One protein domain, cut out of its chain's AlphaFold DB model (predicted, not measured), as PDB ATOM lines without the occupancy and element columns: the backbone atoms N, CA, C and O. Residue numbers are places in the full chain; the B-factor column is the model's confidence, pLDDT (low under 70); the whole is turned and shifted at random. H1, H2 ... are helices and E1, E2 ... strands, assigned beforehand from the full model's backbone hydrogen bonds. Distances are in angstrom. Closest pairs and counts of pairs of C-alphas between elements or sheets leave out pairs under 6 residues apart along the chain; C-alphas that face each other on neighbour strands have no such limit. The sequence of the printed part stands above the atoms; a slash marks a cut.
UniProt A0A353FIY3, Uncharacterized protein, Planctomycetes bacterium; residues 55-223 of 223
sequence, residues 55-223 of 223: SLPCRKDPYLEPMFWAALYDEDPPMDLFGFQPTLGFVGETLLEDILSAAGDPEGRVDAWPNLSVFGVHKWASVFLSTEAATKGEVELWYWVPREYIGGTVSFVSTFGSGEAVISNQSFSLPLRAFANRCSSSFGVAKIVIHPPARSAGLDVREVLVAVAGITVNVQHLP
ATOM      1  N   SER A  55      91.125 108.703  18.067       47.06
ATOM      2  CA  SER A  55      90.040 108.768  19.063       47.06
ATOM      3  C   SER A  55      89.662 107.373  19.563       47.06
ATOM      4  O   SER A  55      89.634 106.424  18.780       47.06
ATOM      5  N   LEU A  56      89.353 107.237  20.857       52.28
ATOM      6  CA  LEU A  56      88.741 106.006  21.366       52.28
ATOM      7  C   LEU A  56      87.384 105.788  20.656       52.28
ATOM      8  O   LEU A  56      86.754 106.782  20.279       52.28
ATOM      9  N   PRO A  57      86.940 104.533  20.443       61.72
ATOM     10  CA  PRO A  57      85.643 104.260  19.816       61.72
ATOM     11  C   PRO A  57      84.482 104.895  20.619       61.72
ATOM     12  O   PRO A  57      84.687 105.459  21.687       61.72
ATOM     13  N   CYS A  58      83.256 104.929  20.102       69.44
ATOM     14  CA  CYS A  58      82.102 105.342  20.912       69.44
ATOM     15  C   CYS A  58      81.215 104.130  21.180       69.44
ATOM     16  O   CYS A  58      80.884 103.383  20.257       69.44
ATOM     17  N   ARG A  59      80.775 103.965  22.430       75.25
ATOM     18  CA  ARG A  59      79.846 102.901  22.829       75.25
ATOM     19  C   ARG A  59      78.437 103.423  22.972       75.25
ATOM     20  O   ARG A  59      78.221 104.507  23.511       75.25
ATOM     21  N   LYS A  60      77.472 102.595  22.576       76.00
ATOM     22  CA  LYS A  60      76.072 102.845  22.900       76.00
ATOM     23  C   LYS A  60      75.847 102.673  24.403       76.00
ATOM     24  O   LYS A  60      76.210 101.630  24.946       76.00
ATOM     25  N   ASP A  61      75.232 103.663  25.043       79.44
ATOM     26  CA  ASP A  61      74.851 103.598  26.455       79.44
ATOM     27  C   ASP A  61      73.373 103.986  26.635       79.44
ATOM     28  O   ASP A  61      73.045 105.168  26.535       79.44
ATOM     29  N   PRO A  62      72.479 103.019  26.922       77.19
ATOM     30  CA  PRO A  62      71.059 103.297  27.122       77.19
ATOM     31  C   PRO A  62      70.775 104.122  28.387       77.19
ATOM     32  O   PRO A  62      69.633 104.499  28.624       77.19
ATOM     33  N   TYR A  63      71.782 104.379  29.225       81.44
ATOM     34  CA  TYR A  63      71.635 105.137  30.461       81.44
ATOM     35  C   TYR A  63      71.833 106.645  30.279       81.44
ATOM     36  O   TYR A  63      71.532 107.405  31.193       81.44
ATOM     37  N   LEU A  64      72.272 107.113  29.105       83.31
ATOM     38  CA  LEU A  64      72.449 108.550  28.870       83.31
ATOM     39  C   LEU A  64      71.126 109.312  28.815       83.31
ATOM     40  O   LEU A  64      71.023 110.377  29.419       83.31
ATOM     41  N   GLU A  65      70.110 108.773  28.145       80.44
ATOM     42  CA  GLU A  65      68.775 109.374  28.128       80.44
ATOM     43  C   GLU A  65      68.216 109.578  29.550       80.44
ATOM     44  O   GLU A  65      67.945 110.729  29.907       80.44
ATOM     45  N   PRO A  66      68.102 108.546  30.414       81.50
ATOM     46  CA  PRO A  66      67.581 108.742  31.762       81.50
ATOM     47  C   PRO A  66      68.493 109.622  32.627       81.50
ATOM     48  O   PRO A  66      67.989 110.310  33.508       81.50
ATOM     49  N   MET A  67      69.812 109.655  32.384       85.25
ATOM     50  CA  MET A  67      70.703 110.595  33.074       85.25
ATOM     51  C   MET A  67      70.360 112.039  32.720       85.25
ATOM     52  O   MET A  67      70.170 112.864  33.609       85.25
ATOM     53  N   PHE A  68      70.270 112.382  31.439       84.12
ATOM     54  CA  PHE A  68      70.157 113.784  31.069       84.12
ATOM     55  C   PHE A  68      68.709 114.285  30.975       84.12
ATOM     56  O   PHE A  68      68.463 115.422  31.381       84.12
ATOM     57  N   TRP A  69      67.754 113.489  30.480       77.75
ATOM     58  CA  TRP A  69      66.397 113.963  30.142       77.75
ATOM     59  C   TRP A  69      65.384 113.866  31.267       77.75
ATOM     60  O   TRP A  69      64.402 114.605  31.233       77.75
ATOM     61  N   ALA A  70      65.637 113.048  32.287       68.94
ATOM     62  CA  ALA A  70      64.806 113.020  33.489       68.94
ATOM     63  C   ALA A  70      64.576 114.440  34.055       68.94
ATOM     64  O   ALA A  70      63.459 114.817  34.397       68.94
ATOM     65  N   ALA A  71      65.604 115.296  34.022       65.25
ATOM     66  CA  ALA A  71      65.489 116.677  34.488       65.25
ATOM     67  C   ALA A  71      64.720 117.629  33.555       65.25
ATOM     68  O   ALA A  71      64.244 118.657  34.031       65.25
ATOM     69  N   LEU A  72      64.615 117.343  32.250       66.06
ATOM     70  CA  LEU A  72      63.831 118.167  31.313       66.06
ATOM     71  C   LEU A  72      62.331 117.990  31.530       66.06
ATOM     72  O   LEU A  72      61.570 118.943  31.375       66.06
ATOM     73  N   TYR A  73      61.928 116.769  31.878       67.06
ATOM     74  CA  TYR A  73      60.530 116.403  32.069       67.06
ATOM     75  C   TYR A  73      60.088 116.457  33.538       67.06
ATOM     76  O   TYR A  73      58.909 116.262  33.810       67.06
ATOM     77  N   ASP A  74      61.005 116.780  34.461       65.50
ATOM     78  CA  ASP A  74      60.788 116.709  35.917       65.50
ATOM     79  C   ASP A  74      60.249 115.332  36.344       65.50
ATOM     80  O   ASP A  74      59.400 115.195  37.225       65.50
ATOM     81  N   GLU A  75      60.729 114.294  35.660       67.31
ATOM     82  CA  GLU A  75      60.369 112.908  35.912       67.31
ATOM     83  C   GLU A  75      61.522 112.229  36.643       67.31
ATOM     84  O   GLU A  75      62.695 112.424  36.316       67.31
ATOM     85  N   ASP A  76      61.198 111.399  37.635       63.78
ATOM     86  CA  ASP A  76      62.195 110.486  38.177       63.78
ATOM     87  C   ASP A  76      62.620 109.529  37.049       63.78
ATOM     88  O   ASP A  76      61.753 108.945  36.386       63.78
ATOM     89  N   PRO A  77      63.932 109.339  36.809       64.75
ATOM     90  CA  PRO A  77      64.376 108.389  35.807       64.75
ATOM     91  C   PRO A  77      63.782 107.011  36.133       64.75
ATOM     92  O   PRO A  77      63.737 106.622  37.305       64.75
ATOM     93  N   PRO A  78      63.358 106.226  35.127       63.69
ATOM     94  CA  PRO A  78      62.674 104.944  35.331       63.69
ATOM     95  C   PRO A  78      63.566 103.856  35.963       63.69
ATOM     96  O   PRO A  78      63.182 102.689  36.038       63.69
ATOM     97  N   MET A  79      64.775 104.216  36.389       69.44
ATOM     98  CA  MET A  79      65.797 103.332  36.912       69.44
ATOM     99  C   MET A  79      66.685 104.045  37.934       69.44
ATOM    100  O   MET A  79      66.879 105.259  37.880       69.44
ATOM    101  N   ASP A  80      67.267 103.261  38.839       70.25
ATOM    102  CA  ASP A  80      68.224 103.768  39.812       70.25
ATOM    103  C   ASP A  80      69.577 104.043  39.134       70.25
ATOM    104  O   ASP A  80      70.265 103.125  38.684       70.25
ATOM    105  N   LEU A  81      69.939 105.322  39.046       72.88
ATOM    106  CA  LEU A  81      71.220 105.797  38.512       72.88
ATOM    107  C   LEU A  81      72.288 105.927  39.613       72.88
ATOM    108  O   LEU A  81      73.277 106.650  39.464       72.88
ATOM    109  N   PHE A  82      72.101 105.238  40.741       69.69
ATOM    110  CA  PHE A  82      73.093 105.157  41.801       69.69
ATOM    111  C   PHE A  82      74.415 104.549  41.303       69.69
ATOM    112  O   PHE A  82      74.445 103.568  40.561       69.69
ATOM    113  N   GLY A  83      75.537 105.136  41.727       70.44
ATOM    114  CA  GLY A  83      76.884 104.671  41.379       70.44
ATOM    115  C   GLY A  83      77.428 105.163  40.033       70.44
ATOM    116  O   GLY A  83      78.604 104.931  39.744       70.44
ATOM    117  N   PHE A  84      76.635 105.880  39.231       78.56
ATOM    118  CA  PHE A  84      77.156 106.566  38.052       78.56
ATOM    119  C   PHE A  84      78.043 107.743  38.466       78.56
ATOM    120  O   PHE A  84      77.765 108.470  39.421       78.56
ATOM    121  N   GLN A  85      79.142 107.929  37.738       80.88
ATOM    122  CA  GLN A  85      80.002 109.092  37.923       80.88
ATOM    123  C   GLN A  85      79.345 110.332  37.311       80.88
ATOM    124  O   GLN A  85      78.603 110.190  36.341       80.88
ATOM    125  N   PRO A  86      79.630 111.540  37.830       86.19
ATOM    126  CA  PRO A  86      79.236 112.769  37.159       86.19
ATOM    127  C   PRO A  86      79.700 112.761  35.696       86.19
ATOM    128  O   PRO A  86      80.858 112.435  35.417       86.19
ATOM    129  N   THR A  87      78.805 113.127  34.784       88.12
ATOM    130  CA  THR A  87      79.017 112.983  33.340       88.12
ATOM    131  C   THR A  87      78.614 114.264  32.640       88.12
ATOM    132  O   THR A  87      77.529 114.794  32.864       88.12
ATOM    133  N   LEU A  88      79.469 114.748  31.752       89.56
ATOM    134  CA  LEU A  88      79.141 115.837  30.845       89.56
ATOM    135  C   LEU A  88      78.500 115.267  29.577       89.56
ATOM    136  O   LEU A  88      78.989 114.279  29.043       89.56
ATOM    137  N   GLY A  89      77.443 115.894  29.075       88.31
ATOM    138  CA  GLY A  89      76.740 115.493  27.860       88.31
ATOM    139  C   GLY A  89      76.693 116.618  26.834       88.31
ATOM    140  O   GLY A  89      76.362 117.751  27.175       88.31
ATOM    141  N   PHE A  90      76.981 116.313  25.572       87.12
ATOM    142  CA  PHE A  90      76.511 117.122  24.449       87.12
ATOM    143  C   PHE A  90      75.134 116.626  24.030       87.12
ATOM    144  O   PHE A  90      74.891 115.420  24.010       87.12
ATOM    145  N   VAL A  91      74.249 117.553  23.689       85.62
ATOM    146  CA  VAL A  91      72.835 117.296  23.411       85.62
ATOM    147  C   VAL A  91      72.461 117.987  22.114       85.62
ATOM    148  O   VAL A  91      72.655 119.191  22.025       85.62
ATOM    149  N   GLY A  92      71.931 117.276  21.122       81.31
ATOM    150  CA  GLY A  92      71.522 117.887  19.851       81.31
ATOM    151  C   GLY A  92      70.869 116.883  18.909       81.31
ATOM    152  O   GLY A  92      70.807 115.705  19.234       81.31
ATOM    153  N   GLU A  93      70.370 117.311  17.749       76.25
ATOM    154  CA  GLU A  93      69.542 116.440  16.892       76.25
ATOM    155  C   GLU A  93      70.308 115.220  16.333       76.25
ATOM    156  O   GLU A  93      69.829 114.084  16.406       76.25
ATOM    157  N   THR A  94      71.537 115.420  15.844       74.31
ATOM    158  CA  THR A  94      72.387 114.359  15.271       74.31
ATOM    159  C   THR A  94      73.872 114.612  15.537       74.31
ATOM    160  O   THR A  94      74.578 115.136  14.686       74.31
ATOM    161  N   LEU A  95      74.373 114.196  16.703       71.44
ATOM    162  CA  LEU A  95      75.754 114.492  17.123       71.44
ATOM    163  C   LEU A  95      76.822 113.563  16.526       71.44
ATOM    164  O   LEU A  95      78.006 113.874  16.594       71.44
ATOM    165  N   LEU A  96      76.444 112.404  15.980       66.75
ATOM    166  CA  LEU A  96      77.413 111.370  15.583       66.75
ATOM    167  C   LEU A  96      78.421 111.848  14.532       66.75
ATOM    168  O   LEU A  96      79.596 111.502  14.618       66.75
ATOM    169  N   GLU A  97      77.970 112.639  13.563       66.12
ATOM    170  CA  GLU A  97      78.823 113.177  12.493       66.12
ATOM    171  C   GLU A  97      79.641 114.396  12.957       66.12
ATOM    172  O   GLU A  97      80.640 114.748  12.333       66.12
ATOM    173  N   ASP A  98      79.254 114.994  14.086       71.75
ATOM    174  CA  ASP A  98      79.881 116.177  14.669       71.75
ATOM    175  C   ASP A  98      81.001 115.827  15.666       71.75
ATOM    176  O   ASP A  98      81.826 116.675  16.009       71.75
ATOM    177  N   ILE A  99      81.084 114.588  16.157       72.75
ATOM    178  CA  ILE A  99      82.124 114.183  17.113       72.75
ATOM    179  C   ILE A  99      83.460 114.019  16.377       72.75
ATOM    180  O   ILE A  99      83.650 113.078  15.608       72.75
ATOM    181  N   LEU A 100      84.420 114.906  16.661       69.44
ATOM    182  CA  LEU A 100      85.764 114.849  16.078       69.44
ATOM    183  C   LEU A 100      86.662 113.868  16.828       69.44
ATOM    184  O   LEU A 100      87.463 113.169  16.225       69.44
ATOM    185  N   SER A 101      86.604 113.864  18.157       72.00
ATOM    186  CA  SER A 101      87.379 112.934  18.980       72.00
ATOM    187  C   SER A 101      86.896 112.946  20.422       72.00
ATOM    188  O   SER A 101      86.314 113.925  20.885       72.00
ATOM    189  N   ALA A 102      87.159 111.869  21.155       73.00
ATOM    190  CA  ALA A 102      86.882 111.817  22.580       73.00
ATOM    191  C   ALA A 102      87.772 110.820  23.313       73.00
ATOM    192  O   ALA A 102      88.268 109.850  22.730       73.00
ATOM    193  N   ALA A 103      87.908 111.039  24.621       71.81
ATOM    194  CA  ALA A 103      88.354 110.030  25.558       71.81
ATOM    195  C   ALA A 103      87.501 110.008  26.831       71.81
ATOM    196  O   ALA A 103      86.986 111.020  27.308       71.81
ATOM    197  N   GLY A 104      87.388 108.819  27.411       67.62
ATOM    198  CA  GLY A 104      86.521 108.525  28.547       67.62
ATOM    199  C   GLY A 104      86.802 107.125  29.074       67.62
ATOM    200  O   GLY A 104      87.915 106.630  28.886       67.62
ATOM    201  N   ASP A 105      85.824 106.507  29.737       55.69
ATOM    202  CA  ASP A 105      85.955 105.140  30.246       55.69
ATOM    203  C   ASP A 105      84.829 104.226  29.728       55.69
ATOM    204  O   ASP A 105      83.649 104.496  29.987       55.69
ATOM    205  N   PRO A 106      85.163 103.138  29.000       51.91
ATOM    206  CA  PRO A 106      86.447 102.879  28.319       51.91
ATOM    207  C   PRO A 106      86.670 103.802  27.108       51.91
ATOM    208  O   PRO A 106      87.727 103.770  26.486       51.91
ATOM    209  N   GLU A 107      85.654 104.592  26.763       71.88
ATOM    210  CA  GLU A 107      85.568 105.426  25.578       71.88
ATOM    211  C   GLU A 107      84.407 106.437  25.734       71.88
ATOM    212  O   GLU A 107      83.851 106.552  26.832       71.88
ATOM    213  N   GLY A 108      84.061 107.210  24.699       73.94
ATOM    214  CA  GLY A 108      82.888 108.099  24.746       73.94
ATOM    215  C   GLY A 108      81.576 107.307  24.708       73.94
ATOM    216  O   GLY A 108      81.526 106.220  24.133       73.94
ATOM    217  N   ARG A 109      80.503 107.828  25.309       81.44
ATOM    218  CA  ARG A 109      79.200 107.147  25.326       81.44
ATOM    219  C   ARG A 109      78.195 107.910  24.482       81.44
ATOM    220  O   ARG A 109      78.146 109.130  24.565       81.44
ATOM    221  N   VAL A 110      77.387 107.216  23.692       80.75
ATOM    222  CA  VAL A 110      76.364 107.839  22.849       80.75
ATOM    223  C   VAL A 110      75.022 107.145  23.013       80.75
ATOM    224  O   VAL A 110      74.952 105.921  23.110       80.75
ATOM    225  N   ASP A 111      73.957 107.930  23.005       82.44
ATOM    226  CA  ASP A 111      72.611 107.434  22.775       82.44
ATOM    227  C   ASP A 111      71.945 108.249  21.671       82.44
ATOM    228  O   ASP A 111      72.164 109.454  21.551       82.44
ATOM    229  N   ALA A 112      71.197 107.568  20.811       74.06
ATOM    230  CA  ALA A 112      70.609 108.159  19.620       74.06
ATOM    231  C   ALA A 112      69.146 107.735  19.503       74.06
ATOM    232  O   ALA A 112      68.831 106.555  19.327       74.06
ATOM    233  N   TRP A 113      68.279 108.734  19.539       69.81
ATOM    234  CA  TRP A 113      66.841 108.668  19.352       69.81
ATOM    235  C   TRP A 113      66.471 109.321  18.007       69.81
ATOM    236  O   TRP A 113      67.242 110.124  17.471       69.81
ATOM    237  N   PRO A 114      65.311 109.007  17.403       68.88
ATOM    238  CA  PRO A 114      64.791 109.777  16.276       68.88
ATOM    239  C   PRO A 114      64.864 111.303  16.502       68.88
ATOM    240  O   PRO A 114      64.117 111.845  17.312       68.88
ATOM    241  N   ASN A 115      65.749 111.975  15.752       70.69
ATOM    242  CA  ASN A 115      66.019 113.423  15.773       70.69
ATOM    243  C   ASN A 115      66.640 113.983  17.063       70.69
ATOM    244  O   ASN A 115      66.573 115.189  17.283       70.69
ATOM    245  N   LEU A 116      67.217 113.144  17.928       74.50
ATOM    246  CA  LEU A 116      67.922 113.613  19.118       74.50
ATOM    247  C   LEU A 116      69.029 112.642  19.515       74.50
ATOM    248  O   LEU A 116      68.850 111.431  19.504       74.50
ATOM    249  N   SER A 117      70.188 113.162  19.880       80.12
ATOM    250  CA  SER A 117      71.365 112.401  20.275       80.12
ATOM    251  C   SER A 117      71.986 113.006  21.528       80.12
ATOM    252  O   SER A 117      72.052 114.230  21.678       80.12
ATOM    253  N   VAL A 118      72.490 112.140  22.401       85.38
ATOM    254  CA  VAL A 118      73.279 112.509  23.578       85.38
ATOM    255  C   VAL A 118      74.649 111.892  23.464       85.38
ATOM    256  O   VAL A 118      74.773 110.696  23.217       85.38
ATOM    257  N   PHE A 119      75.679 112.696  23.688       86.00
ATOM    258  CA  PHE A 119      77.053 112.233  23.748       86.00
ATOM    259  C   PHE A 119      77.665 112.527  25.120       86.00
ATOM    260  O   PHE A 119      78.001 113.670  25.428       86.00
ATOM    261  N   GLY A 120      77.788 111.485  25.943       87.75
ATOM    262  CA  GLY A 120      78.346 111.514  27.291       87.75
ATOM    263  C   GLY A 120      79.870 111.356  27.319       87.75
ATOM    264  O   GLY A 120      80.448 110.495  26.651       87.75
ATOM    265  N   VAL A 121      80.524 112.168  28.148       84.81
ATOM    266  CA  VAL A 121      81.979 112.302  28.252       84.81
ATOM    267  C   VAL A 121      82.400 112.276  29.721       84.81
ATOM    268  O   VAL A 121      81.837 112.988  30.550       84.81
ATOM    269  N   HIS A 122      83.420 111.468  30.027       80.19
ATOM    270  CA  HIS A 122      83.993 111.342  31.376       80.19
ATOM    271  C   HIS A 122      85.381 111.983  31.529       80.19
ATOM    272  O   HIS A 122      85.780 112.298  32.647       80.19
ATOM    273  N   LYS A 123      86.149 112.136  30.438       79.31
ATOM    274  CA  LYS A 123      87.499 112.730  30.480       79.31
ATOM    275  C   LYS A 123      87.597 113.939  29.564       79.31
ATOM    276  O   LYS A 123      87.725 115.049  30.058       79.31
ATOM    277  N   TRP A 124      87.525 113.762  28.249       83.44
ATOM    278  CA  TRP A 124      87.562 114.891  27.319       83.44
ATOM    279  C   TRP A 124      86.871 114.571  25.996       83.44
ATOM    280  O   TRP A 124      86.748 113.412  25.607       83.44
ATOM    281  N   ALA A 125      86.429 115.605  25.293       81.38
ATOM    282  CA  ALA A 125      85.866 115.488  23.959       81.38
ATOM    283  C   ALA A 125      86.128 116.732  23.120       81.38
ATOM    284  O   ALA A 125      86.242 117.842  23.639       81.38
ATOM    285  N   SER A 126      86.186 116.528  21.812       78.81
ATOM    286  CA  SER A 126      86.216 117.561  20.793       78.81
ATOM    287  C   SER A 126      85.052 117.329  19.842       78.81
ATOM    288  O   SER A 126      84.945 116.270  19.219       78.81
ATOM    289  N   VAL A 127      84.172 118.318  19.751       77.12
ATOM    290  CA  VAL A 127      82.961 118.271  18.934       77.12
ATOM    291  C   VAL A 127      82.979 119.456  17.978       77.12
ATOM    292  O   VAL A 127      83.303 120.589  18.349       77.12
ATOM    293  N   PHE A 128      82.669 119.179  16.723       76.25
ATOM    294  CA  PHE A 128      82.394 120.176  15.716       76.25
ATOM    295  C   PHE A 128      81.030 120.800  16.000       76.25
ATOM    296  O   PHE A 128      80.028 120.113  16.120       76.25
ATOM    297  N   LEU A 129      80.989 122.119  16.110       69.88
ATOM    298  CA  LEU A 129      79.753 122.875  16.106       69.88
ATOM    299  C   LEU A 129      79.798 123.822  14.927       69.88
ATOM    300  O   LEU A 129      80.595 124.764  14.924       69.88
ATOM    301  N   SER A 130      78.910 123.641  13.952       64.69
ATOM    302  CA  SER A 130      78.717 124.705  12.969       64.69
ATOM    303  C   SER A 130      78.387 126.005  13.728       64.69
ATOM    304  O   SER A 130      77.655 125.991  14.723       64.69
ATOM    305  N   THR A 131      78.962 127.146  13.322       56.44
ATOM    306  CA  THR A 131      78.728 128.425  14.026       56.44
ATOM    307  C   THR A 131      77.232 128.738  14.100       56.44
ATOM    308  O   THR A 131      76.757 129.336  15.062       56.44
ATOM    309  N   GLU A 132      76.476 128.300  13.097       62.09
ATOM    310  CA  GLU A 132      75.027 128.427  13.031       62.09
ATOM    311  C   GLU A 132      74.329 127.549  14.083       62.09
ATOM    312  O   GLU A 132      73.523 128.071  14.853       62.09
ATOM    313  N   ALA A 133      74.726 126.282  14.221       63.25
ATOM    314  CA  ALA A 133      74.201 125.356  15.227       63.25
ATOM    315  C   ALA A 133      74.483 125.826  16.662       63.25
ATOM    316  O   ALA A 133      73.576 125.906  17.494       63.25
ATOM    317  N   ALA A 134      75.722 126.239  16.952       60.16
ATOM    318  CA  ALA A 134      76.103 126.734  18.277       60.16
ATOM    319  C   ALA A 134      75.351 128.013  18.680       60.16
ATOM    320  O   ALA A 134      74.977 128.187  19.841       60.16
ATOM    321  N   THR A 135      75.141 128.933  17.733       61.94
ATOM    322  CA  THR A 135      74.496 130.229  18.015       61.94
ATOM    323  C   THR A 135      72.975 130.100  18.135       61.94
ATOM    324  O   THR A 135      72.348 130.748  18.990       61.94
ATOM    325  N   LYS A 136      72.376 129.201  17.344       69.88
ATOM    326  CA  LYS A 136      70.959 128.833  17.441       69.88
ATOM    327  C   LYS A 136      70.644 127.976  18.666       69.88
ATOM    328  O   LYS A 136      69.522 128.058  19.155       69.88
ATOM    329  N   GLY A 137      71.639 127.285  19.226       65.06
ATOM    330  CA  GLY A 137      71.454 126.363  20.347       65.06
ATOM    331  C   GLY A 137      71.006 124.972  19.902       65.06
ATOM    332  O   GLY A 137      70.339 124.292  20.662       65.06
ATOM    333  N   GLU A 138      71.348 124.568  18.678       75.94
ATOM    334  CA  GLU A 138      71.078 123.220  18.152       75.94
ATOM    335  C   GLU A 138      71.924 122.153  18.865       75.94
ATOM    336  O   GLU A 138      71.548 120.983  18.885       75.94
ATOM    337  N   VAL A 139      73.043 122.566  19.479       78.25
ATOM    338  CA  VAL A 139      73.792 121.743  20.430       78.25
ATOM    339  C   VAL A 139      73.908 122.449  21.773       78.25
ATOM    340  O   VAL A 139      74.395 123.581  21.869       78.25
ATOM    341  N   GLU A 140      73.507 121.745  22.821       84.06
ATOM    342  CA  GLU A 140      73.615 122.174  24.204       84.06
ATOM    343  C   GLU A 140      74.641 121.337  24.962       84.06
ATOM    344  O   GLU A 140      74.925 120.186  24.627       84.06
ATOM    345  N   LEU A 141      75.199 121.936  26.010       87.12
ATOM    346  CA  LEU A 141      76.098 121.256  26.925       87.12
ATOM    347  C   LEU A 141      75.373 121.066  28.240       87.12
ATOM    348  O   LEU A 141      74.921 122.035  28.838       87.12
ATOM    349  N   TRP A 142      75.280 119.832  28.687       90.56
ATOM    350  CA  TRP A 142      74.603 119.456  29.910       90.56
ATOM    351  C   TRP A 142      75.589 118.782  30.844       90.56
ATOM    352  O   TRP A 142      76.560 118.167  30.407       90.56
ATOM    353  N   TYR A 143      75.351 118.888  32.141       90.31
ATOM    354  CA  TYR A 143      76.137 118.176  33.134       90.31
ATOM    355  C   TYR A 143      75.204 117.405  34.052       90.31
ATOM    356  O   TYR A 143      74.307 117.993  34.649       90.31
ATOM    357  N   TRP A 144      75.423 116.099  34.151       90.75
ATOM    358  CA  TRP A 144      74.755 115.222  35.097       90.75
ATOM    359  C   TRP A 144      75.621 115.015  36.338       90.75
ATOM    360  O   TRP A 144      76.835 114.812  36.255       90.75
ATOM    361  N   VAL A 145      74.977 115.028  37.497       88.94
ATOM    362  CA  VAL A 145      75.552 114.758  38.806       88.94
ATOM    363  C   VAL A 145      74.689 113.756  39.584       88.94
ATOM    364  O   VAL A 145      73.461 113.763  39.473       88.94
ATOM    365  N   PRO A 146      75.309 112.942  40.453       87.19
ATOM    366  CA  PRO A 146      74.590 112.155  41.447       87.19
ATOM    367  C   PRO A 146      73.691 113.024  42.344       87.19
ATOM    368  O   PRO A 146      73.957 114.213  42.554       87.19
ATOM    369  N   ARG A 147      72.639 112.426  42.925       85.69
ATOM    370  CA  ARG A 147      71.652 113.118  43.788       85.69
ATOM    371  C   ARG A 147      72.315 113.864  44.949       85.69
ATOM    372  O   ARG A 147      71.811 114.876  45.428       85.69
ATOM    373  N   GLU A 148      73.459 113.381  45.392       87.62
ATOM    374  CA  GLU A 148      74.235 113.906  46.500       87.62
ATOM    375  C   GLU A 148      74.868 115.279  46.204       87.62
ATOM    376  O   GLU A 148      75.277 115.967  47.140       87.62
ATOM    377  N   TYR A 149      74.905 115.723  44.941       89.69
ATOM    378  CA  TYR A 149      75.288 117.091  44.566       89.69
ATOM    379  C   TYR A 149      74.128 118.101  44.678       89.69
ATOM    380  O   TYR A 149      74.378 119.306  44.612       89.69
ATOM    381  N   ILE A 150      72.878 117.665  44.887       89.44
ATOM    382  CA  ILE A 150      71.728 118.577  45.014       89.44
ATOM    383  C   ILE A 150      71.868 119.459  46.266       89.44
ATOM    384  O   ILE A 150      72.068 118.993  47.395       89.44
ATOM    385  N   GLY A 151      71.720 120.768  46.062       90.00
ATOM    386  CA  GLY A 151      71.996 121.823  47.036       90.00
ATOM    387  C   GLY A 151      73.456 122.288  47.057       90.00
ATOM    388  O   GLY A 151      73.782 123.179  47.839       90.00
ATOM    389  N   GLY A 152      74.326 121.686  46.240       93.06
ATOM    390  CA  GLY A 152      75.653 122.205  45.916       93.06
ATOM    391  C   GLY A 152      75.584 123.401  44.965       93.06
ATOM    392  O   GLY A 152      74.498 123.908  44.670       93.06
ATOM    393  N   THR A 153      76.732 123.851  44.462       93.31
ATOM    394  CA  THR A 153      76.798 124.988  43.534       93.31
ATOM    395  C   THR A 153      77.566 124.647  42.269       93.31
ATOM    396  O   THR A 153      78.538 123.896  42.284       93.31
ATOM    397  N   VAL A 154      77.122 125.210  41.151       91.69
ATOM    398  CA  VAL A 154      77.892 125.276  39.914       91.69
ATOM    399  C   VAL A 154      78.308 126.719  39.694       91.69
ATOM    400  O   VAL A 154      77.478 127.624  39.692       91.69
ATOM    401  N   SER A 155      79.601 126.934  39.487       91.38
ATOM    402  CA  SER A 155      80.152 128.217  39.079       91.38
ATOM    403  C   SER A 155      80.715 128.119  37.668       91.38
ATOM    404  O   SER A 155      81.301 127.115  37.268       91.38
ATOM    405  N   PHE A 156      80.513 129.177  36.899       88.31
ATOM    406  CA  PHE A 156      81.039 129.350  35.557       88.31
ATOM    407  C   PHE A 156      81.926 130.584  35.573       88.31
ATOM    408  O   PHE A 156      81.480 131.663  35.954       88.31
ATOM    409  N   VAL A 157      83.174 130.448  35.142       88.12
ATOM    410  CA  VAL A 157      84.131 131.547  35.037       88.12
ATOM    411  C   VAL A 157      84.714 131.534  33.638       88.12
ATOM    412  O   VAL A 157      85.314 130.557  33.209       88.12
ATOM    413  N   SER A 158      84.565 132.634  32.915       85.31
ATOM    414  CA  SER A 158      85.113 132.795  31.572       85.31
ATOM    415  C   SER A 158      85.773 134.155  31.413       85.31
ATOM    416  O   SER A 158      85.587 135.063  32.223       85.31
ATOM    417  N   THR A 159      86.458 134.336  30.289       75.50
ATOM    418  CA  THR A 159      86.970 135.642  29.860       75.50
ATOM    419  C   THR A 159      85.883 136.709  29.683       75.50
ATOM    420  O   THR A 159      86.201 137.893  29.642       75.50
ATOM    421  N   PHE A 160      84.607 136.321  29.573       74.06
ATOM    422  CA  PHE A 160      83.489 137.231  29.292       74.06
ATOM    423  C   PHE A 160      82.571 137.485  30.490       74.06
ATOM    424  O   PHE A 160      81.585 138.215  30.350       74.06
ATOM    425  N   GLY A 161      82.865 136.874  31.635       77.38
ATOM    426  CA  GLY A 161      82.064 136.990  32.846       77.38
ATOM    427  C   GLY A 161      82.074 135.718  33.681       77.38
ATOM    428  O   GLY A 161      82.587 134.676  33.263       77.38
ATOM    429  N   SER A 162      81.478 135.832  34.863       85.94
ATOM    430  CA  SER A 162      81.264 134.724  35.784       85.94
ATOM    431  C   SER A 162      79.808 134.657  36.239       85.94
ATOM    432  O   SER A 162      79.064 135.631  36.114       85.94
ATOM    433  N   GLY A 163      79.408 133.493  36.732       85.31
ATOM    434  CA  GLY A 163      78.098 133.250  37.313       85.31
ATOM    435  C   GLY A 163      78.136 132.048  38.241       85.31
ATOM    436  O   GLY A 163      79.048 131.225  38.169       85.31
ATOM    437  N   GLU A 164      77.138 131.956  39.108       90.00
ATOM    438  CA  GLU A 164      76.967 130.849  40.040       90.00
ATOM    439  C   GLU A 164      75.480 130.511  40.154       90.00
ATOM    440  O   GLU A 164      74.629 131.403  40.101       90.00
ATOM    441  N   ALA A 165      75.171 129.225  40.283       88.50
ATOM    442  CA  ALA A 165      73.825 128.721  40.493       88.50
ATOM    443  C   ALA A 165      73.835 127.548  41.481       88.50
ATOM    444  O   ALA A 165      74.802 126.791  41.561       88.50
ATOM    445  N   VAL A 166      72.741 127.390  42.224       91.31
ATOM    446  CA  VAL A 166      72.530 126.231  43.102       91.31
ATOM    447  C   VAL A 166      72.020 125.059  42.267       91.31
ATOM    448  O   VAL A 166      71.148 125.231  41.420       91.31
ATOM    449  N   ILE A 167      72.545 123.864  42.529       90.44
ATOM    450  CA  ILE A 167      72.140 122.630  41.850       90.44
ATOM    451  C   ILE A 167      70.812 122.156  42.449       90.44
ATOM    452  O   ILE A 167      70.768 121.743  43.609       90.44
ATOM    453  N   SER A 168      69.727 122.225  41.679       87.88
ATOM    454  CA  SER A 168      68.381 121.827  42.122       87.88
ATOM    455  C   SER A 168      67.932 120.460  41.603       87.88
ATOM    456  O   SER A 168      67.041 119.859  42.193       87.88
ATOM    457  N   ASN A 169      68.540 119.965  40.528       85.88
ATOM    458  CA  ASN A 169      68.229 118.698  39.868       85.88
ATOM    459  C   ASN A 169      69.520 117.909  39.582       85.88
ATOM    460  O   ASN A 169      70.628 118.393  39.824       85.88
ATOM    461  N   GLN A 170      69.383 116.671  39.104       86.62
ATOM    462  CA  GLN A 170      70.530 115.809  38.799       86.62
ATOM    463  C   GLN A 170      71.210 116.151  37.473       86.62
ATOM    464  O   GLN A 170      72.358 115.778  37.284       86.62
ATOM    465  N   SER A 171      70.560 116.869  36.560       88.00
ATOM    466  CA  SER A 171      71.204 117.363  35.344       88.00
ATOM    467  C   SER A 171      70.773 118.778  35.008       88.00
ATOM    468  O   SER A 171      69.606 119.144  35.119       88.00
ATOM    469  N   PHE A 172      71.725 119.585  34.561       86.25
ATOM    470  CA  PHE A 172      71.484 120.984  34.250       86.25
ATOM    471  C   PHE A 172      72.254 121.411  33.004       86.25
ATOM    472  O   PHE A 172      73.350 120.920  32.720       86.25
ATOM    473  N   SER A 173      71.670 122.356  32.269       86.31
ATOM    474  CA  SER A 173      72.304 122.959  31.102       86.31
ATOM    475  C   SER A 173      73.398 123.937  31.538       86.31
ATOM    476  O   SER A 173      73.211 124.786  32.412       86.31
ATOM    477  N   LEU A 174      74.565 123.808  30.921       85.88
ATOM    478  CA  LEU A 174      75.684 124.726  31.042       85.88
ATOM    479  C   LEU A 174      75.528 125.846  30.003       85.88
ATOM    480  O   LEU A 174      75.016 125.609  28.908       85.88
ATOM    481  N   PRO A 175      76.011 127.073  30.276       78.81
ATOM    482  CA  PRO A 175      75.767 128.240  29.424       78.81
ATOM    483  C   PRO A 175      76.608 128.250  28.127       78.81
ATOM    484  O   PRO A 175      77.131 129.294  27.728       78.81
ATOM    485  N   LEU A 176      76.734 127.109  27.437       77.62
ATOM    486  CA  LEU A 176      77.518 126.955  26.211       77.62
ATOM    487  C   LEU A 176      77.029 127.896  25.114       77.62
ATOM    488  O   LEU A 176      77.851 128.579  24.521       77.62
ATOM    489  N   ARG A 177      75.719 128.005  24.874       77.81
ATOM    490  CA  ARG A 177      75.176 128.910  23.847       77.81
ATOM    491  C   ARG A 177      75.581 130.363  24.091       77.81
ATOM    492  O   ARG A 177      76.063 131.048  23.190       77.81
ATOM    493  N   ALA A 178      75.405 130.844  25.324       78.69
ATOM    494  CA  ALA A 178      75.773 132.208  25.700       78.69
ATOM    495  C   ALA A 178      77.283 132.446  25.554       78.69
ATOM    496  O   ALA A 178      77.703 133.512  25.102       78.69
ATOM    497  N   PHE A 179      78.088 131.441  25.897       79.69
ATOM    498  CA  PHE A 179      79.534 131.478  25.758       79.69
ATOM    499  C   PHE A 179      79.983 131.446  24.287       79.69
ATOM    500  O   PHE A 179      80.718 132.333  23.855       79.69
ATOM    501  N   ALA A 180      79.477 130.508  23.488       77.06
ATOM    502  CA  ALA A 180      79.772 130.350  22.066       77.06
ATOM    503  C   ALA A 180      79.366 131.587  21.252       77.06
ATOM    504  O   ALA A 180      80.149 132.057  20.428       77.06
ATOM    505  N   ASN A 181      78.213 132.200  21.551       77.94
ATOM    506  CA  ASN A 181      77.790 133.465  20.937       77.94
ATOM    507  C   ASN A 181      78.839 134.576  21.110       77.94
ATOM    508  O   ASN A 181      79.118 135.328  20.172       77.94
ATOM    509  N   ARG A 182      79.465 134.655  22.292       77.94
ATOM    510  CA  ARG A 182      80.524 135.632  22.590       77.94
ATOM    511  C   ARG A 182      81.878 135.263  21.977       77.94
ATOM    512  O   ARG A 182      82.693 136.157  21.765       77.94
ATOM    513  N   CYS A 183      82.089 133.990  21.643       73.44
ATOM    514  CA  CYS A 183      83.299 133.470  20.993       73.44
ATOM    515  C   CYS A 183      83.187 133.385  19.459       73.44
ATOM    516  O   CYS A 183      84.114 132.929  18.806       73.44
ATOM    517  N   SER A 184      82.081 133.826  18.850       66.69
ATOM    518  CA  SER A 184      81.797 133.641  17.411       66.69
ATOM    519  C   SER A 184      82.880 134.159  16.446       66.69
ATOM    520  O   SER A 184      82.934 133.737  15.294       66.69
ATOM    521  N   SER A 185      83.765 135.052  16.899       65.12
ATOM    522  CA  SER A 185      84.886 135.597  16.117       65.12
ATOM    523  C   SER A 185      86.256 135.459  16.797       65.12
ATOM    524  O   SER A 185      87.249 135.992  16.297       65.12
ATOM    525  N   SER A 186      86.335 134.763  17.932       70.62
ATOM    526  CA  SER A 186      87.524 134.710  18.783       70.62
ATOM    527  C   SER A 186      87.676 133.359  19.484       70.62
ATOM    528  O   SER A 186      86.802 132.501  19.454       70.62
ATOM    529  N   PHE A 187      88.833 133.155  20.105       81.00
ATOM    530  CA  PHE A 187      89.047 132.034  21.008       81.00
ATOM    531  C   PHE A 187      88.510 132.385  22.398       81.00
ATOM    532  O   PHE A 187      88.791 133.475  22.905       81.00
ATOM    533  N   GLY A 188      87.780 131.466  23.022       82.38
ATOM    534  CA  GLY A 188      87.312 131.617  24.394       82.38
ATOM    535  C   GLY A 188      87.589 130.378  25.227       82.38
ATOM    536  O   GLY A 188      87.457 129.256  24.742       82.38
ATOM    537  N   VAL A 189      87.910 130.595  26.505       88.25
ATOM    538  CA  VAL A 189      87.997 129.534  27.517       88.25
ATOM    539  C   VAL A 189      87.080 129.862  28.688       88.25
ATOM    540  O   VAL A 189      87.024 131.005  29.152       88.25
ATOM    541  N   ALA A 190      86.371 128.843  29.157       89.06
ATOM    542  CA  ALA A 190      85.587 128.869  30.373       89.06
ATOM    543  C   ALA A 190      85.980 127.698  31.276       89.06
ATOM    544  O   ALA A 190      86.190 126.580  30.810       89.06
ATOM    545  N   LYS A 191      86.058 127.968  32.577       91.81
ATOM    546  CA  LYS A 191      86.177 126.976  33.637       91.81
ATOM    547  C   LYS A 191      84.833 126.875  34.347       91.81
ATOM    548  O   LYS A 191      84.266 127.884  34.762       91.81
ATOM    549  N   ILE A 192      84.340 125.659  34.487       90.88
ATOM    550  CA  ILE A 192      83.142 125.313  35.241       90.88
ATOM    551  C   ILE A 192      83.603 124.544  36.470       90.88
ATOM    552  O   ILE A 192      84.413 123.627  36.347       90.88
ATOM    553  N   VAL A 193      83.111 124.923  37.643       92.75
ATOM    554  CA  VAL A 193      83.431 124.257  38.908       92.75
ATOM    555  C   VAL A 193      82.140 123.871  39.604       92.75
ATOM    556  O   VAL A 193      81.260 124.705  39.796       92.75
ATOM    557  N   ILE A 194      82.033 122.602  39.971       91.81
ATOM    558  CA  ILE A 194      80.854 121.985  40.565       91.81
ATOM    559  C   ILE A 194      81.235 121.551  41.973       91.81
ATOM    560  O   ILE A 194      82.009 120.610  42.169       91.81
ATOM    561  N   HIS A 195      80.686 122.254  42.952       92.56
ATOM    562  CA  HIS A 195      80.875 121.980  44.361       92.56
ATOM    563  C   HIS A 195      79.709 121.143  44.890       92.56
ATOM    564  O   HIS A 195      78.554 121.562  44.768       92.56
ATOM    565  N   PRO A 196      79.973 119.989  45.521       92.44
ATOM    566  CA  PRO A 196      78.947 119.307  46.292       92.44
ATOM    567  C   PRO A 196      78.547 120.161  47.512       92.44
ATOM    568  O   PRO A 196      79.328 121.001  47.972       92.44
ATOM    569  N   PRO A 197      77.345 119.965  48.080       92.88
ATOM    570  CA  PRO A 197      76.972 120.638  49.316       92.88
ATOM    571  C   PRO A 197      77.852 120.144  50.472       92.88
ATOM    572  O   PRO A 197      78.222 118.973  50.528       92.88
ATOM    573  N   ALA A 198      78.113 121.003  51.460       86.62
ATOM    574  CA  ALA A 198      79.026 120.708  52.575       86.62
ATOM    575  C   ALA A 198      78.678 119.441  53.391       86.62
ATOM    576  O   ALA A 198      79.533 118.887  54.076       86.62
ATOM    577  N   ARG A 199      77.421 118.985  53.331       84.44
ATOM    578  CA  ARG A 199      76.930 117.770  54.004       84.44
ATOM    579  C   ARG A 199      77.283 116.467  53.277       84.44
ATOM    580  O   ARG A 199      77.160 115.403  53.876       84.44
ATOM    581  N   SER A 200      77.679 116.533  52.009       83.50
ATOM    582  CA  SER A 200      77.965 115.352  51.193       83.50
ATOM    583  C   SER A 200      79.416 114.925  51.383       83.50
ATOM    584  O   SER A 200      80.297 115.242  50.586       83.50
ATOM    585  N   ALA A 201      79.667 114.232  52.495       74.19
ATOM    586  CA  ALA A 201      80.983 113.693  52.810       74.19
ATOM    587  C   ALA A 201      81.450 112.710  51.721       74.19
ATOM    588  O   ALA A 201      80.711 111.809  51.335       74.19
ATOM    589  N   GLY A 202      82.691 112.875  51.256       78.25
ATOM    590  CA  GLY A 202      83.318 111.973  50.283       78.25
ATOM    591  C   GLY A 202      83.050 112.294  48.810       78.25
ATOM    592  O   GLY A 202      83.497 111.534  47.957       78.25
ATOM    593  N   LEU A 203      82.356 113.395  48.495       84.62
ATOM    594  CA  LEU A 203      82.275 113.898  47.124       84.62
ATOM    595  C   LEU A 203      83.362 114.927  46.842       84.62
ATOM    596  O   LEU A 203      83.555 115.871  47.610       84.62
ATOM    597  N   ASP A 204      83.997 114.780  45.686       88.06
ATOM    598  CA  ASP A 204      85.001 115.719  45.207       88.06
ATOM    599  C   ASP A 204      84.368 116.884  44.440       88.06
ATOM    600  O   ASP A 204      83.323 116.757  43.785       88.06
ATOM    601  N   VAL A 205      85.051 118.026  44.478       90.50
ATOM    602  CA  VAL A 205      84.790 119.133  43.556       90.50
ATOM    603  C   VAL A 205      85.109 118.658  42.142       90.50
ATOM    604  O   VAL A 205      86.141 118.031  41.913       90.50
ATOM    605  N   ARG A 206      84.223 118.946  41.187       90.88
ATOM    606  CA  ARG A 206      84.456 118.629  39.774       90.88
ATOM    607  C   ARG A 206      84.746 119.890  38.997       90.88
ATOM    608  O   ARG A 206      84.051 120.890  39.142       90.88
ATOM    609  N   GLU A 207      85.754 119.822  38.146       91.31
ATOM    610  CA  GLU A 207      86.162 120.936  37.311       91.31
ATOM    611  C   GLU A 207      86.122 120.534  35.840       91.31
ATOM    612  O   GLU A 207      86.568 119.452  35.460       91.31
ATOM    613  N   VAL A 208      85.586 121.419  35.006       90.12
ATOM    614  CA  VAL A 208      85.470 121.218  33.563       90.12
ATOM    615  C   VAL A 208      85.981 122.458  32.851       90.12
ATOM    616  O   VAL A 208      85.582 123.578  33.162       90.12
ATOM    617  N   LEU A 209      86.854 122.270  31.873       90.88
ATOM    618  CA  LEU A 209      87.341 123.322  30.999       90.88
ATOM    619  C   LEU A 209      86.662 123.201  29.639       90.88
ATOM    620  O   LEU A 209      86.725 122.152  29.008       90.88
ATOM    621  N   VAL A 210      86.032 124.283  29.189       87.88
ATOM    622  CA  VAL A 210      85.371 124.394  27.887       87.88
ATOM    623  C   VAL A 210      86.118 125.434  27.065       87.88
ATOM    624  O   VAL A 210      86.212 126.597  27.459       87.88
ATOM    625  N   ALA A 211      86.638 125.033  25.911       87.38
ATOM    626  CA  ALA A 211      87.319 125.915  24.975       87.38
ATOM    627  C   ALA A 211      86.578 125.941  23.636       87.38
ATOM    628  O   ALA A 211      86.344 124.897  23.029       87.38
ATOM    629  N   VAL A 212      86.243 127.141  23.165       82.88
ATOM    630  CA  VAL A 212      85.588 127.364  21.872       82.88
ATOM    631  C   VAL A 212      86.580 128.047  20.938       82.88
ATOM    632  O   VAL A 212      87.111 129.117  21.246       82.88
ATOM    633  N   ALA A 213      86.835 127.418  19.792       78.56
ATOM    634  CA  ALA A 213      87.750 127.897  18.766       78.56
ATOM    635  C   ALA A 213      87.074 127.805  17.392       78.56
ATOM    636  O   ALA A 213      87.072 126.754  16.753       78.56
ATOM    637  N   GLY A 214      86.480 128.910  16.933       76.00
ATOM    638  CA  GLY A 214      85.725 128.927  15.680       76.00
ATOM    639  C   GLY A 214      84.504 128.004  15.742       76.00
ATOM    640  O   GLY A 214      83.524 128.329  16.403       76.00
ATOM    641  N   ILE A 215      84.581 126.871  15.043       76.00
ATOM    642  CA  ILE A 215      83.523 125.850  14.917       76.00
ATOM    643  C   ILE A 215      83.839 124.573  15.698       76.00
ATOM    644  O   ILE A 215      83.286 123.514  15.432       76.00
ATOM    645  N   THR A 216      84.778 124.633  16.636       78.75
ATOM    646  CA  THR A 216      85.151 123.481  17.457       78.75
ATOM    647  C   THR A 216      84.983 123.821  18.924       78.75
ATOM    648  O   THR A 216      85.441 124.872  19.385       78.75
ATOM    649  N   VAL A 217      84.360 122.904  19.657       81.19
ATOM    650  CA  VAL A 217      84.241 122.950  21.109       81.19
ATOM    651  C   VAL A 217      85.012 121.788  21.695       81.19
ATOM    652  O   VAL A 217      84.752 120.628  21.395       81.19
ATOM    653  N   ASN A 218      85.977 122.123  22.539       85.31
ATOM    654  CA  ASN A 218      86.747 121.162  23.302       85.31
ATOM    655  C   ASN A 218      86.291 121.233  24.746       85.31
ATOM    656  O   ASN A 218      86.181 122.326  25.305       85.31
ATOM    657  N   VAL A 219      86.056 120.078  25.345       86.62
ATOM    658  CA  VAL A 219      85.737 119.981  26.759       86.62
ATOM    659  C   VAL A 219      86.652 118.976  27.430       86.62
ATOM    660  O   VAL A 219      86.952 117.930  26.863       86.62
ATOM    661  N   GLN A 220      87.099 119.305  28.635       86.62
ATOM    662  CA  GLN A 220      88.010 118.492  29.421       86.62
ATOM    663  C   GLN A 220      87.616 118.538  30.896       86.62
ATOM    664  O   GLN A 220      87.550 119.613  31.485       86.62
ATOM    665  N   HIS A 221      87.406 117.377  31.501       84.81
ATOM    666  CA  HIS A 221      87.372 117.223  32.947       84.81
ATOM    667  C   HIS A 221      88.793 117.365  33.489       84.81
ATOM    668  O   HIS A 221      89.733 116.753  32.972       84.81
ATOM    669  N   LEU A 222      88.950 118.191  34.516       84.31
ATOM    670  CA  LEU A 222      90.205 118.336  35.238       84.31
ATOM    671  C   LEU A 222      90.218 117.356  36.429       84.31
ATOM    672  O   LEU A 222      89.143 117.033  36.948       84.31
ATOM    673  N   PRO A 223      91.401 116.833  36.800       70.75
ATOM    674  CA  PRO A 223      91.560 115.904  37.917       70.75
ATOM    675  C   PRO A 223      91.180 116.518  39.266       70.75
ATOM    676  O   PRO A 223      91.369 117.744  39.440       70.75
TER     677      PRO A 223
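AT A GLANCE: This is residues 55 to 223 of the 223 residues of an uncharacterized protein of Planctomycetes bacterium (UniProt A0A353FIY3). Two strongly twisted sheets face each other as a sandwich with their strands crossed: a large one of seven strands, E3 E6 E13 E12 E11 E8 E9, and a smaller one of six, E1 E4 E5 E2 E7 E10. H1 covers the smaller sheet on the side away from the large one, while H3 packs along E11 and E12 of the large sheet and H2 packs on H3. The printed part has 169 residues with three named helices and thirteen named strands, in the order E1 H1 E2 E3 E4 E5 E6 H2 E7 E8 E9 E10 H3 E11 E12 E13; the class is mixed, helices and strands. The large sheet is antiparallel throughout and the smaller one is mixed. The whole is compact, with a radius of gyration of the C-alphas of 15.1 A, and its outline is rounded, spanning 42 by 36 by 29 A.

IN THESE COORDINATES: In the large sheet, E11 is the longest strand, residues 187 to 195, 26.7 A from C-alpha 187 at (89.047, 132.034, 21.008) to C-alpha 195 at (80.875, 121.980, 44.361). E12, residues 206 to 213, measures 23.2 A, and E13, residues 216 to 222, measures 19.2 A and ends with C-alpha 222 at (90.205, 118.336, 35.238). E8 is residues 153 to 158, E9 161 to 166, E6 124 to 128 and E3 99 to 103. In the smaller sheet, E1 is residues 58 to 60, beginning with C-alpha 58 at (82.102, 105.342, 20.912); E4 is 108 to 113, E5 116 to 121, E2 87 to 92, E7 139 to 144 and E10 171 to 174. H1, residues 64 to 73, is 14.6 A long; H2 is residues 131 to 136; H3, residues 176 to 183, is 10.2 A long.

HOW THE PARTS SIT: The large sheet runs E3 E6 E13 E12 E11 E8 E9, with E3 and E9 as edge strands. E11, E12 and E13 form a meander, each strand the antiparallel neighbour of the one before: N 190 and O 210 are 2.8 A apart, and N 211 and O 218 are 2.8 A apart. E8 and E9 are a hairpin, with N 156 and O 163 at 2.8 A. The smaller sheet runs E1 E4 E5 E2 E7 E10; E1 and E4 are parallel, with N 59 and O 108 at 2.9 A, and E2 and E7 are antiparallel, with N 89 and O 142 at 2.8 A. In the sandwich, two sheets face to face, the strands of the one stand at 48 degrees to those of the other. E1, H1 and E2 form a split strand-helix-strand unit, two strands of one sheet that follow each other among the strands, with a helix between them along the chain and E4 and E5 between them in the sheet, and its crossover is right-handed. H1 is on one face of the smaller sheet, giving two layers; the C-alphas of Phe 68 and Ser 171 in E10 are 5.7 A apart, the closest of H1 and E10. H3 is on the large sheet at a height of 7.9 A, over E11 and along the strands, at 25 degrees to E11 on the local plane; it only grazes the smaller sheet with residues 176 to 177. H2 and H3 touch at a steep tilt of 48 degrees, opposite ways, the closest C-alphas being those of Thr 135 and Asn 181, 5.5 A apart. Every O i to N i+4 pair is within hydrogen-bond range in H2, against 3 of 6 in H1 and 3 of 4 in H3.

THE WHOLE: The two C-alphas farthest apart, those of Asp 80 and Ser 185, are 43.0 A from each other. The printed part has no cut and ends at residue 223, the chain's last. The link from H1 to E2, residues 74 to 86, is long. The mean pLDDT of the printed part is 79.1; 34 residues are under 70, among them residues 55 to 58, 70 to 79 and 129 to 137.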